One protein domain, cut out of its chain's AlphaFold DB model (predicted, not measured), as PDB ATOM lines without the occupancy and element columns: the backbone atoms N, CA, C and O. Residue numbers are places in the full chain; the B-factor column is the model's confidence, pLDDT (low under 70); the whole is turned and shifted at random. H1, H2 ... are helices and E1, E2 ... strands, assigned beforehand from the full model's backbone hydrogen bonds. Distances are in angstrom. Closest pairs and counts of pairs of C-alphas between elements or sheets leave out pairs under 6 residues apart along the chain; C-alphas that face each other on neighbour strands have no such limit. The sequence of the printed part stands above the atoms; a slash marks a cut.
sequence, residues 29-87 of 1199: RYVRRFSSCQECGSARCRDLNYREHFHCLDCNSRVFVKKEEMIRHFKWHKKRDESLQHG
ATOM      1  N   ARG A  29     -42.355 -15.592  -3.019       71.38
ATOM      2  CA  ARG A  29     -42.289 -17.003  -3.452       71.38
ATOM      3  C   ARG A  29     -41.727 -17.167  -4.869       71.38
ATOM      4  O   ARG A  29     -40.971 -18.096  -5.109       71.38
ATOM      5  N   TYR A  30     -42.116 -16.286  -5.790       67.38
ATOM      6  CA  TYR A  30     -41.798 -16.410  -7.222       67.38
ATOM      7  C   TYR A  30     -40.887 -15.293  -7.736       67.38
ATOM      8  O   TYR A  30     -40.345 -15.388  -8.839       67.38
ATOM      9  N   VAL A  31     -40.770 -14.203  -6.973       75.75
ATOM     10  CA  VAL A  31     -40.095 -12.976  -7.393       75.75
ATOM     11  C   VAL A  31     -39.247 -12.415  -6.259       75.75
ATOM     12  O   VAL A  31     -39.757 -12.133  -5.176       75.75
ATOM     13  N   ARG A  32     -37.965 -12.160  -6.536       78.06
ATOM     14  CA  ARG A  32     -37.043 -11.466  -5.630       78.06
ATOM     15  C   ARG A  32     -36.863 -10.015  -6.074       78.06
ATOM     16  O   ARG A  32     -36.567  -9.760  -7.240       78.06
ATOM     17  N   ARG A  33     -37.045  -9.066  -5.151       79.25
ATOM     18  CA  ARG A  33     -36.736  -7.642  -5.359       79.25
ATOM     19  C   ARG A  33     -35.261  -7.380  -5.049       79.25
ATOM     20  O   ARG A  33     -34.745  -7.929  -4.080       79.25
ATOM     21  N   PHE A  34     -34.638  -6.515  -5.838       80.62
ATOM     22  CA  PHE A  34     -33.310  -5.955  -5.604       80.62
ATOM     23  C   PHE A  34     -33.400  -4.423  -5.605       80.62
ATOM     24  O   PHE A  34     -34.155  -3.837  -6.387       80.62
ATOM     25  N   SER A  35     -32.657  -3.789  -4.701       73.25
ATOM     26  CA  SER A  35     -32.651  -2.340  -4.454       73.25
ATOM     27  C   SER A  35     -31.517  -1.620  -5.199       73.25
ATOM     28  O   SER A  35     -31.507  -0.393  -5.268       73.25
ATOM     29  N   SER A  36     -30.572  -2.381  -5.765       70.62
ATOM     30  CA  SER A  36     -29.515  -1.903  -6.660       70.62
ATOM     31  C   SER A  36     -29.109  -2.986  -7.666       70.62
ATOM     32  O   SER A  36     -29.098  -4.178  -7.345       70.62
ATOM     33  N   CYS A  37     -28.702  -2.587  -8.875       64.50
ATOM     34  CA  CYS A  37     -28.108  -3.468  -9.886       64.50
ATOM     35  C   CYS A  37     -26.867  -4.238  -9.394       64.50
ATOM     36  O   CYS A  37     -26.595  -5.331  -9.892       64.50
ATOM     37  N   GLN A  38     -26.137  -3.729  -8.393       62.28
ATOM     38  CA  GLN A  38     -25.001  -4.440  -7.791       62.28
ATOM     39  C   GLN A  38     -25.422  -5.654  -6.943       62.28
ATOM     40  O   GLN A  38     -24.704  -6.650  -6.937       62.28
ATOM     41  N   GLU A  39     -26.589  -5.623  -6.289       65.12
ATOM     42  CA  GLU A  39     -27.056  -6.700  -5.396       65.12
ATOM     43  C   GLU A  39     -27.471  -7.977  -6.146       65.12
ATOM     44  O   GLU A  39     -27.478  -9.069  -5.579       65.12
ATOM     45  N   CYS A  40     -27.866  -7.848  -7.415       70.25
ATOM     46  CA  CYS A  40     -28.539  -8.916  -8.157       70.25
ATOM     47  C   CYS A  40     -27.596  -9.898  -8.878       70.25
ATOM     48  O   CYS A  40     -28.066 -10.874  -9.466       70.25
ATOM     49  N   GLY A  41     -26.288  -9.614  -8.910       65.06
ATOM     50  CA  GLY A  41     -25.250 -10.398  -9.602       65.06
ATOM     51  C   GLY A  41     -25.281 -10.361 -11.142       65.06
ATOM     52  O   GLY A  41     -24.223 -10.429 -11.770       65.06
ATOM     53  N   SER A  42     -26.460 -10.210 -11.752       69.88
ATOM     54  CA  SER A  42     -26.691 -10.234 -13.203       69.88
ATOM     55  C   SER A  42     -25.947  -9.118 -13.945       69.88
ATOM     56  O   SER A  42     -26.226  -7.935 -13.737       69.88
ATOM     57  N   ALA A  43     -25.057  -9.496 -14.873       67.25
ATOM     58  CA  ALA A  43     -24.361  -8.558 -15.759       67.25
ATOM     59  C   ALA A  43     -25.357  -7.649 -16.497       67.25
ATOM     60  O   ALA A  43     -25.319  -6.436 -16.336       67.25
ATOM     61  N   ARG A  44     -26.380  -8.233 -17.135       66.56
ATOM     62  CA  ARG A  44     -27.414  -7.497 -17.883       66.56
ATOM     63  C   ARG A  44     -28.160  -6.436 -17.059       66.56
ATOM     64  O   ARG A  44     -28.644  -5.463 -17.627       66.56
ATOM     65  N   CYS A  45     -28.286  -6.605 -15.741       71.19
ATOM     66  CA  CYS A  45     -28.914  -5.605 -14.865       71.19
ATOM     67  C   CYS A  45     -27.945  -4.484 -14.459       71.19
ATOM     68  O   CYS A  45     -28.384  -3.357 -14.223       71.19
ATOM     69  N   ARG A  46     -26.644  -4.795 -14.396       70.94
ATOM     70  CA  ARG A  46     -25.538  -3.851 -14.187       70.94
ATOM     71  C   ARG A  46     -25.338  -2.973 -15.423       70.94
ATOM     72  O   ARG A  46     -25.347  -1.755 -15.298       70.94
ATOM     73  N   ASP A  47     -25.282  -3.587 -16.604       68.75
ATOM     74  CA  ASP A  47     -25.082  -2.917 -17.897       68.75
ATOM     75  C   ASP A  47     -26.233  -1.949 -18.238       68.75
ATOM     76  O   ASP A  47     -26.026  -0.916 -18.870       68.75
ATOM     77  N   LEU A  48     -27.453  -2.262 -17.781       74.00
ATOM     78  CA  LEU A  48     -28.658  -1.437 -17.950       74.00
ATOM     79  C   LEU A  48     -28.961  -0.532 -16.734       74.00
ATOM     80  O   LEU A  48     -29.991   0.139 -16.713       74.00
ATOM     81  N   ASN A  49     -28.071  -0.507 -15.733       73.19
ATOM     82  CA  ASN A  49     -28.100   0.353 -14.542       73.19
ATOM     83  C   ASN A  49     -29.478   0.465 -13.844       73.19
ATOM     84  O   ASN A  49     -29.960   1.555 -13.518       73.19
ATOM     85  N   TYR A  50     -30.144  -0.670 -13.618       73.44
ATOM     86  CA  TYR A  50     -31.451  -0.677 -12.958       73.44
ATOM     87  C   TYR A  50     -31.333  -0.372 -11.457       73.44
ATOM     88  O   TYR A  50     -30.685  -1.114 -10.722       73.44
ATOM     89  N   ARG A  51     -32.003   0.698 -10.997       69.44
ATOM     90  CA  ARG A  51     -32.081   1.077  -9.573       69.44
ATOM     91  C   ARG A  51     -32.866   0.028  -8.772       69.44
ATOM     92  O   ARG A  51     -32.277  -0.918  -8.264       69.44
ATOM     93  N   GLU A  52     -34.194   0.128  -8.734       78.00
ATOM     94  CA  GLU A  52     -35.044  -0.956  -8.223       78.00
ATOM     95  C   GLU A  52     -35.473  -1.882  -9.367       78.00
ATOM     96  O   GLU A  52     -35.841  -1.415 -10.446       78.00
ATOM     97  N   HIS A  53     -35.433  -3.195  -9.137       80.88
ATOM     98  CA  HIS A  53     -35.894  -4.193 -10.104       80.88
ATOM     99  C   HIS A  53     -36.268  -5.525  -9.432       80.88
ATOM    100  O   HIS A  53     -36.008  -5.764  -8.251       80.88
ATOM    101  N   PHE A  54     -36.921  -6.398 -10.195       81.94
ATOM    102  CA  PHE A  54     -37.495  -7.658  -9.736       81.94
ATOM    103  C   PHE A  54     -37.061  -8.808 -10.655       81.94
ATOM    104  O   PHE A  54     -37.255  -8.726 -11.867       81.94
ATOM    105  N   HIS A  55     -36.513  -9.894 -10.104       80.56
ATOM    106  CA  HIS A  55     -36.211 -11.126 -10.846       80.56
ATOM    107  C   HIS A  55     -37.266 -12.190 -10.549       80.56
ATOM    108  O   HIS A  55     -37.545 -12.454  -9.379       80.56
ATOM    109  N   CYS A  56     -37.801 -12.848 -11.577       79.69
ATOM    110  CA  CYS A  56     -38.498 -14.118 -11.381       79.69
ATOM    111  C   CYS A  56     -37.494 -15.251 -11.122       79.69
ATOM    112  O   CYS A  56     -36.439 -15.300 -11.756       79.69
ATOM    113  N   LEU A  57     -37.836 -16.154 -10.201       74.00
ATOM    114  CA  LEU A  57     -37.035 -17.331  -9.853       74.00
ATOM    115  C   LEU A  57     -37.361 -18.537 -10.758       74.00
ATOM    116  O   LEU A  57     -36.457 -19.253 -11.172       74.00
ATOM    117  N   ASP A  58     -38.632 -18.712 -11.131       70.38
ATOM    118  CA  ASP A  58     -39.131 -19.807 -11.983       70.38
ATOM    119  C   ASP A  58     -38.815 -19.658 -13.485       70.38
ATOM    120  O   ASP A  58     -38.833 -20.636 -14.233       70.38
ATOM    121  N   CYS A  59     -38.653 -18.425 -13.972       71.19
ATOM    122  CA  CYS A  59     -38.481 -18.124 -15.393       71.19
ATOM    123  C   CYS A  59     -37.090 -17.541 -15.638       71.19
ATOM    124  O   CYS A  59     -36.887 -16.371 -15.317       71.19
ATOM    125  N   ASN A  60     -36.195 -18.332 -16.256       59.53
ATOM    126  CA  ASN A  60     -34.800 -18.023 -16.627       59.53
ATOM    127  C   ASN A  60     -34.451 -16.522 -16.638       59.53
ATOM    128  O   ASN A  60     -34.484 -15.856 -17.676       59.53
ATOM    129  N   SER A  61     -34.099 -15.986 -15.465       60.56
ATOM    130  CA  SER A  61     -33.692 -14.589 -15.265       60.56
ATOM    131  C   SER A  61     -34.611 -13.528 -15.909       60.56
ATOM    132  O   SER A  61     -34.126 -12.515 -16.410       60.56
ATOM    133  N   ARG A  62     -35.942 -13.715 -15.922       70.25
ATOM    134  CA  ARG A  62     -36.865 -12.650 -16.367       70.25
ATOM    135  C   ARG A  62     -36.831 -11.484 -15.370       70.25
ATOM    136  O   ARG A  62     -37.224 -11.636 -14.212       70.25
ATOM    137  N   VAL A  63     -36.359 -10.330 -15.847       76.19
ATOM    138  CA  VAL A  63     -36.190  -9.081 -15.088       76.19
ATOM    139  C   VAL A  63     -37.341  -8.122 -15.384       76.19
ATOM    140  O   VAL A  63     -37.682  -7.904 -16.546       76.19
ATOM    141  N   PHE A  64     -37.895  -7.502 -14.345       79.56
ATOM    142  CA  PHE A  64     -38.935  -6.480 -14.439       79.56
ATOM    143  C   PHE A  64     -38.490  -5.233 -13.682       79.56
ATOM    144  O   PHE A  64     -38.100  -5.324 -12.520       79.56
ATOM    145  N   VAL A  65     -38.576  -4.067 -14.320       78.31
ATOM    146  CA  VAL A  65     -38.295  -2.777 -13.665       78.31
ATOM    147  C   VAL A  65     -39.572  -2.208 -13.039       78.31
ATOM    148  O   VAL A  65     -39.538  -1.647 -11.949       78.31
ATOM    149  N   LYS A  66     -40.732  -2.397 -13.689       80.50
ATOM    150  CA  LYS A  66     -42.021  -1.887 -13.198       80.50
ATOM    151  C   LYS A  66     -42.740  -2.901 -12.307       80.50
ATOM    152  O   LYS A  66     -42.870  -4.080 -12.648       80.50
ATOM    153  N   LYS A  67     -43.298  -2.416 -11.197       77.88
ATOM    154  CA  LYS A  67     -44.051  -3.214 -10.215       77.88
ATOM    155  C   LYS A  67     -45.323  -3.824 -10.822       77.88
ATOM    156  O   LYS A  67     -45.709  -4.935 -10.474       77.88
ATOM    157  N   GLU A  68     -45.936  -3.147 -11.787       81.31
ATOM    158  CA  GLU A  68     -47.165  -3.551 -12.479       81.31
ATOM    159  C   GLU A  68     -46.904  -4.721 -13.435       81.31
ATOM    160  O   GLU A  68     -47.731  -5.622 -13.575       81.31
ATOM    161  N   GLU A  69     -45.734  -4.724 -14.078       81.12
ATOM    162  CA  GLU A  69     -45.270  -5.798 -14.962       81.12
ATOM    163  C   GLU A  69     -44.910  -7.040 -14.143       81.12
ATOM    164  O   GLU A  69     -45.362  -8.139 -14.470       81.12
ATOM    165  N   MET A  70     -44.219  -6.844 -13.015       81.88
ATOM    166  CA  MET A  70     -43.967  -7.882 -12.015       81.88
ATOM    167  C   MET A  70     -45.273  -8.501 -11.492       81.88
ATOM    168  O   MET A  70     -45.437  -9.717 -11.554       81.88
ATOM    169  N   ILE A  71     -46.254  -7.694 -11.064       81.81
ATOM    170  CA  ILE A  71     -47.556  -8.186 -10.575       81.81
ATOM    171  C   ILE A  71     -48.317  -8.941 -11.677       81.81
ATOM    172  O   ILE A  71     -48.980  -9.942 -11.394       81.81
ATOM    173  N   ARG A  72     -48.224  -8.502 -12.940       80.62
ATOM    174  CA  ARG A  72     -48.823  -9.201 -14.090       80.62
ATOM    175  C   ARG A  72     -48.175 -10.571 -14.315       80.62
ATOM    176  O   ARG A  72     -48.890 -11.540 -14.557       80.62
ATOM    177  N   HIS A  73     -46.853 -10.659 -14.187       80.19
ATOM    178  CA  HIS A  73     -46.097 -11.905 -14.319       80.19
ATOM    179  C   HIS A  73     -46.310 -12.854 -13.126       80.19
ATOM    180  O   HIS A  73     -46.585 -14.031 -13.329       80.19
ATOM    181  N   PHE A  74     -46.331 -12.353 -11.890       81.50
ATOM    182  CA  PHE A  74     -46.710 -13.128 -10.703       81.50
ATOM    183  C   PHE A  74     -48.127 -13.716 -10.836       81.50
ATOM    184  O   PHE A  74     -48.346 -14.898 -10.577       81.50
ATOM    185  N   LYS A  75     -49.094 -12.924 -11.326       80.19
ATOM    186  CA  LYS A  75     -50.456 -13.404 -11.637       80.19
ATOM    187  C   LYS A  75     -50.486 -14.436 -12.773       80.19
ATOM    188  O   LYS A  75     -51.434 -15.215 -12.835       80.19
ATOM    189  N   TRP A  76     -49.479 -14.463 -13.649       80.69
ATOM    190  CA  TRP A  76     -49.303 -15.514 -14.655       80.69
ATOM    191  C   TRP A  76     -48.742 -16.801 -14.039       80.69
ATOM    192  O   TRP A  76     -49.336 -17.848 -14.275       80.69
ATOM    193  N   HIS A  77     -47.703 -16.728 -13.191       77.69
ATOM    194  CA  HIS A  77     -47.187 -17.889 -12.443       77.69
ATOM    195  C   HIS A  77     -48.294 -18.530 -11.612       77.69
ATOM    196  O   HIS A  77     -48.618 -19.693 -11.828       77.69
ATOM    197  N   LYS A  78     -48.988 -17.745 -10.779       80.81
ATOM    198  CA  LYS A  78     -50.113 -18.241  -9.979       80.81
ATOM    199  C   LYS A  78     -51.178 -18.950 -10.833       80.81
ATOM    200  O   LYS A  78     -51.580 -20.052 -10.486       80.81
ATOM    201  N   LYS A  79     -51.585 -18.379 -11.976       77.00
ATOM    202  CA  LYS A  79     -52.566 -19.015 -12.881       77.00
ATOM    203  C   LYS A  79     -52.039 -20.250 -13.614       77.00
ATOM    204  O   LYS A  79     -52.825 -21.136 -13.940       77.00
ATOM    205  N   ARG A  80     -50.737 -20.306 -13.909       80.38
ATOM    206  CA  ARG A  80     -50.083 -21.482 -14.498       80.38
ATOM    207  C   ARG A  80     -50.035 -22.620 -13.482       80.38
ATOM    208  O   ARG A  80     -50.389 -23.742 -13.826       80.38
ATOM    209  N   ASP A  81     -49.690 -22.313 -12.240       81.25
ATOM    210  CA  ASP A  81     -49.604 -23.278 -11.147       81.25
ATOM    211  C   ASP A  81     -50.999 -23.778 -10.723       81.25
ATOM    212  O   ASP A  81     -51.183 -24.975 -10.519       81.25
ATOM    213  N   GLU A  82     -52.015 -22.904 -10.711       80.19
ATOM    214  CA  GLU A  82     -53.434 -23.279 -10.563       80.19
ATOM    215  C   GLU A  82     -53.875 -24.276 -11.656       80.19
ATOM    216  O   GLU A  82     -54.530 -25.276 -11.357       80.19
ATOM    217  N   SER A  83     -53.473 -24.079 -12.922       82.00
ATOM    218  CA  SER A  83     -53.724 -25.077 -13.978       82.00
ATOM    219  C   SER A  83     -52.869 -26.346 -13.840       82.00
ATOM    220  O   SER A  83     -53.360 -27.443 -14.116       82.00
ATOM    221  N   LEU A  84     -51.632 -26.232 -13.351       85.19
ATOM    222  CA  LEU A  84     -50.717 -27.359 -13.155       85.19
ATOM    223  C   LEU A  84     -51.204 -28.289 -12.034       85.19
ATOM    224  O   LEU A  84     -51.159 -29.506 -12.191       85.19
ATOM    225  N   GLN A  85     -51.789 -27.734 -10.966       81.00
ATOM    226  CA  GLN A  85     -52.463 -28.484  -9.897       81.00
ATOM    227  C   GLN A  85     -53.701 -29.257 -10.400       81.00
ATOM    228  O   GLN A  85     -54.111 -30.256  -9.804       81.00
ATOM    229  N   HIS A  86     -54.288 -28.835 -11.522       80.81
ATOM    230  CA  HIS A  86     -55.325 -29.581 -12.238       80.81
ATOM    231  C   HIS A  86     -54.772 -30.583 -13.270       80.81
ATOM    232  O   HIS A  86     -55.554 -31.345 -13.838       80.81
ATOM    233  N   GLY A  87     -53.454 -30.625 -13.491       86.00
ATOM    234  CA  GLY A  87     -52.788 -31.495 -14.468       86.00
ATOM    235  C   GLY A  87     -52.656 -30.894 -15.872       86.00
ATOM    236  O   GLY A  87     -52.605 -31.654 -16.840       86.00
TER     237      GLY A  87
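Overview. This is residues 29 to 87 of the 1199 residues of an uncharacterized protein of Aphis glycines (UniProt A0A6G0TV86). A long helix, H2, lies with its first part over one face of a small ribbon of two antiparallel strands, E1 and E2, and its last turns stick out past the ribbon as a free arm, residues 79 to 87. At the opposite end of the model a loop region, with the short helix H1 in it, leads from E1 over to E2, and residues 63 to 64 pair briefly with E2. The printed part has 59 residues with two named strands and two named helices, in the order E1, H1, E2, H2, and the class is mixed, helices and strands. It is only just loose, close to compact, with a radius of gyration of the C-alphas of 12.7 A, and it spans 40 by 19 by 15 A, a length to which the free arm adds.

Along the chain. E1 is residues 31 to 34, 9.9 A from first to last C-alpha, and C-alpha 31 is at (-40.095, -12.976, -7.393). H1 is residues 43 to 47, 6.1 A long, with C-alpha 43 at (-24.361, -8.558, -15.759). E2 is residues 53 to 56, 10.3 A long. H2 is residues 67 to 85, 26.6 A long, and ends with C-alpha 85 at (-52.463, -28.484, -9.897).

Arrangement. E1 and E2 are antiparallel neighbours, with 152 degrees between their directions. The C-alphas of Val 31 and Cys 56 face each other at 4.4 A. N 32 and O 55 are within hydrogen-bond range at 2.9 A, and so are N 53 and O 34 at 3.1 A. Residues 54 to 55 of E2 also pair antiparallel with residues 63 to 64, a stretch too short to bear a name. The closest C-alphas of E2 and H2 are those of Phe 54 and Met 70, 6.9 A apart. Those of E1 and H2 are Val 31 and Phe 74, 7.4 A apart. H1 and H2 are apart. In H1 and H2 every O i to N i+4 pair is within hydrogen-bond range.

Size, cuts and confidence. The two C-alphas farthest apart are those of Asp 47 and His 86, at 40.7 A. Residues 79 to 87, of which 79 to 85 belong to H2, stand free; without them the body of 50 residues spans 29 by 19 by 15 A. The printed part has no cut. The link from H1 to E2 is tight, those from E1 to H1 and from E2 to H2 are short, and no link is long. The mean pLDDT of the printed part is 75.4, with 12 residues under 70: residue 30, residues 37 to 39, 41 to 44, 47, 51, and 60 to 61.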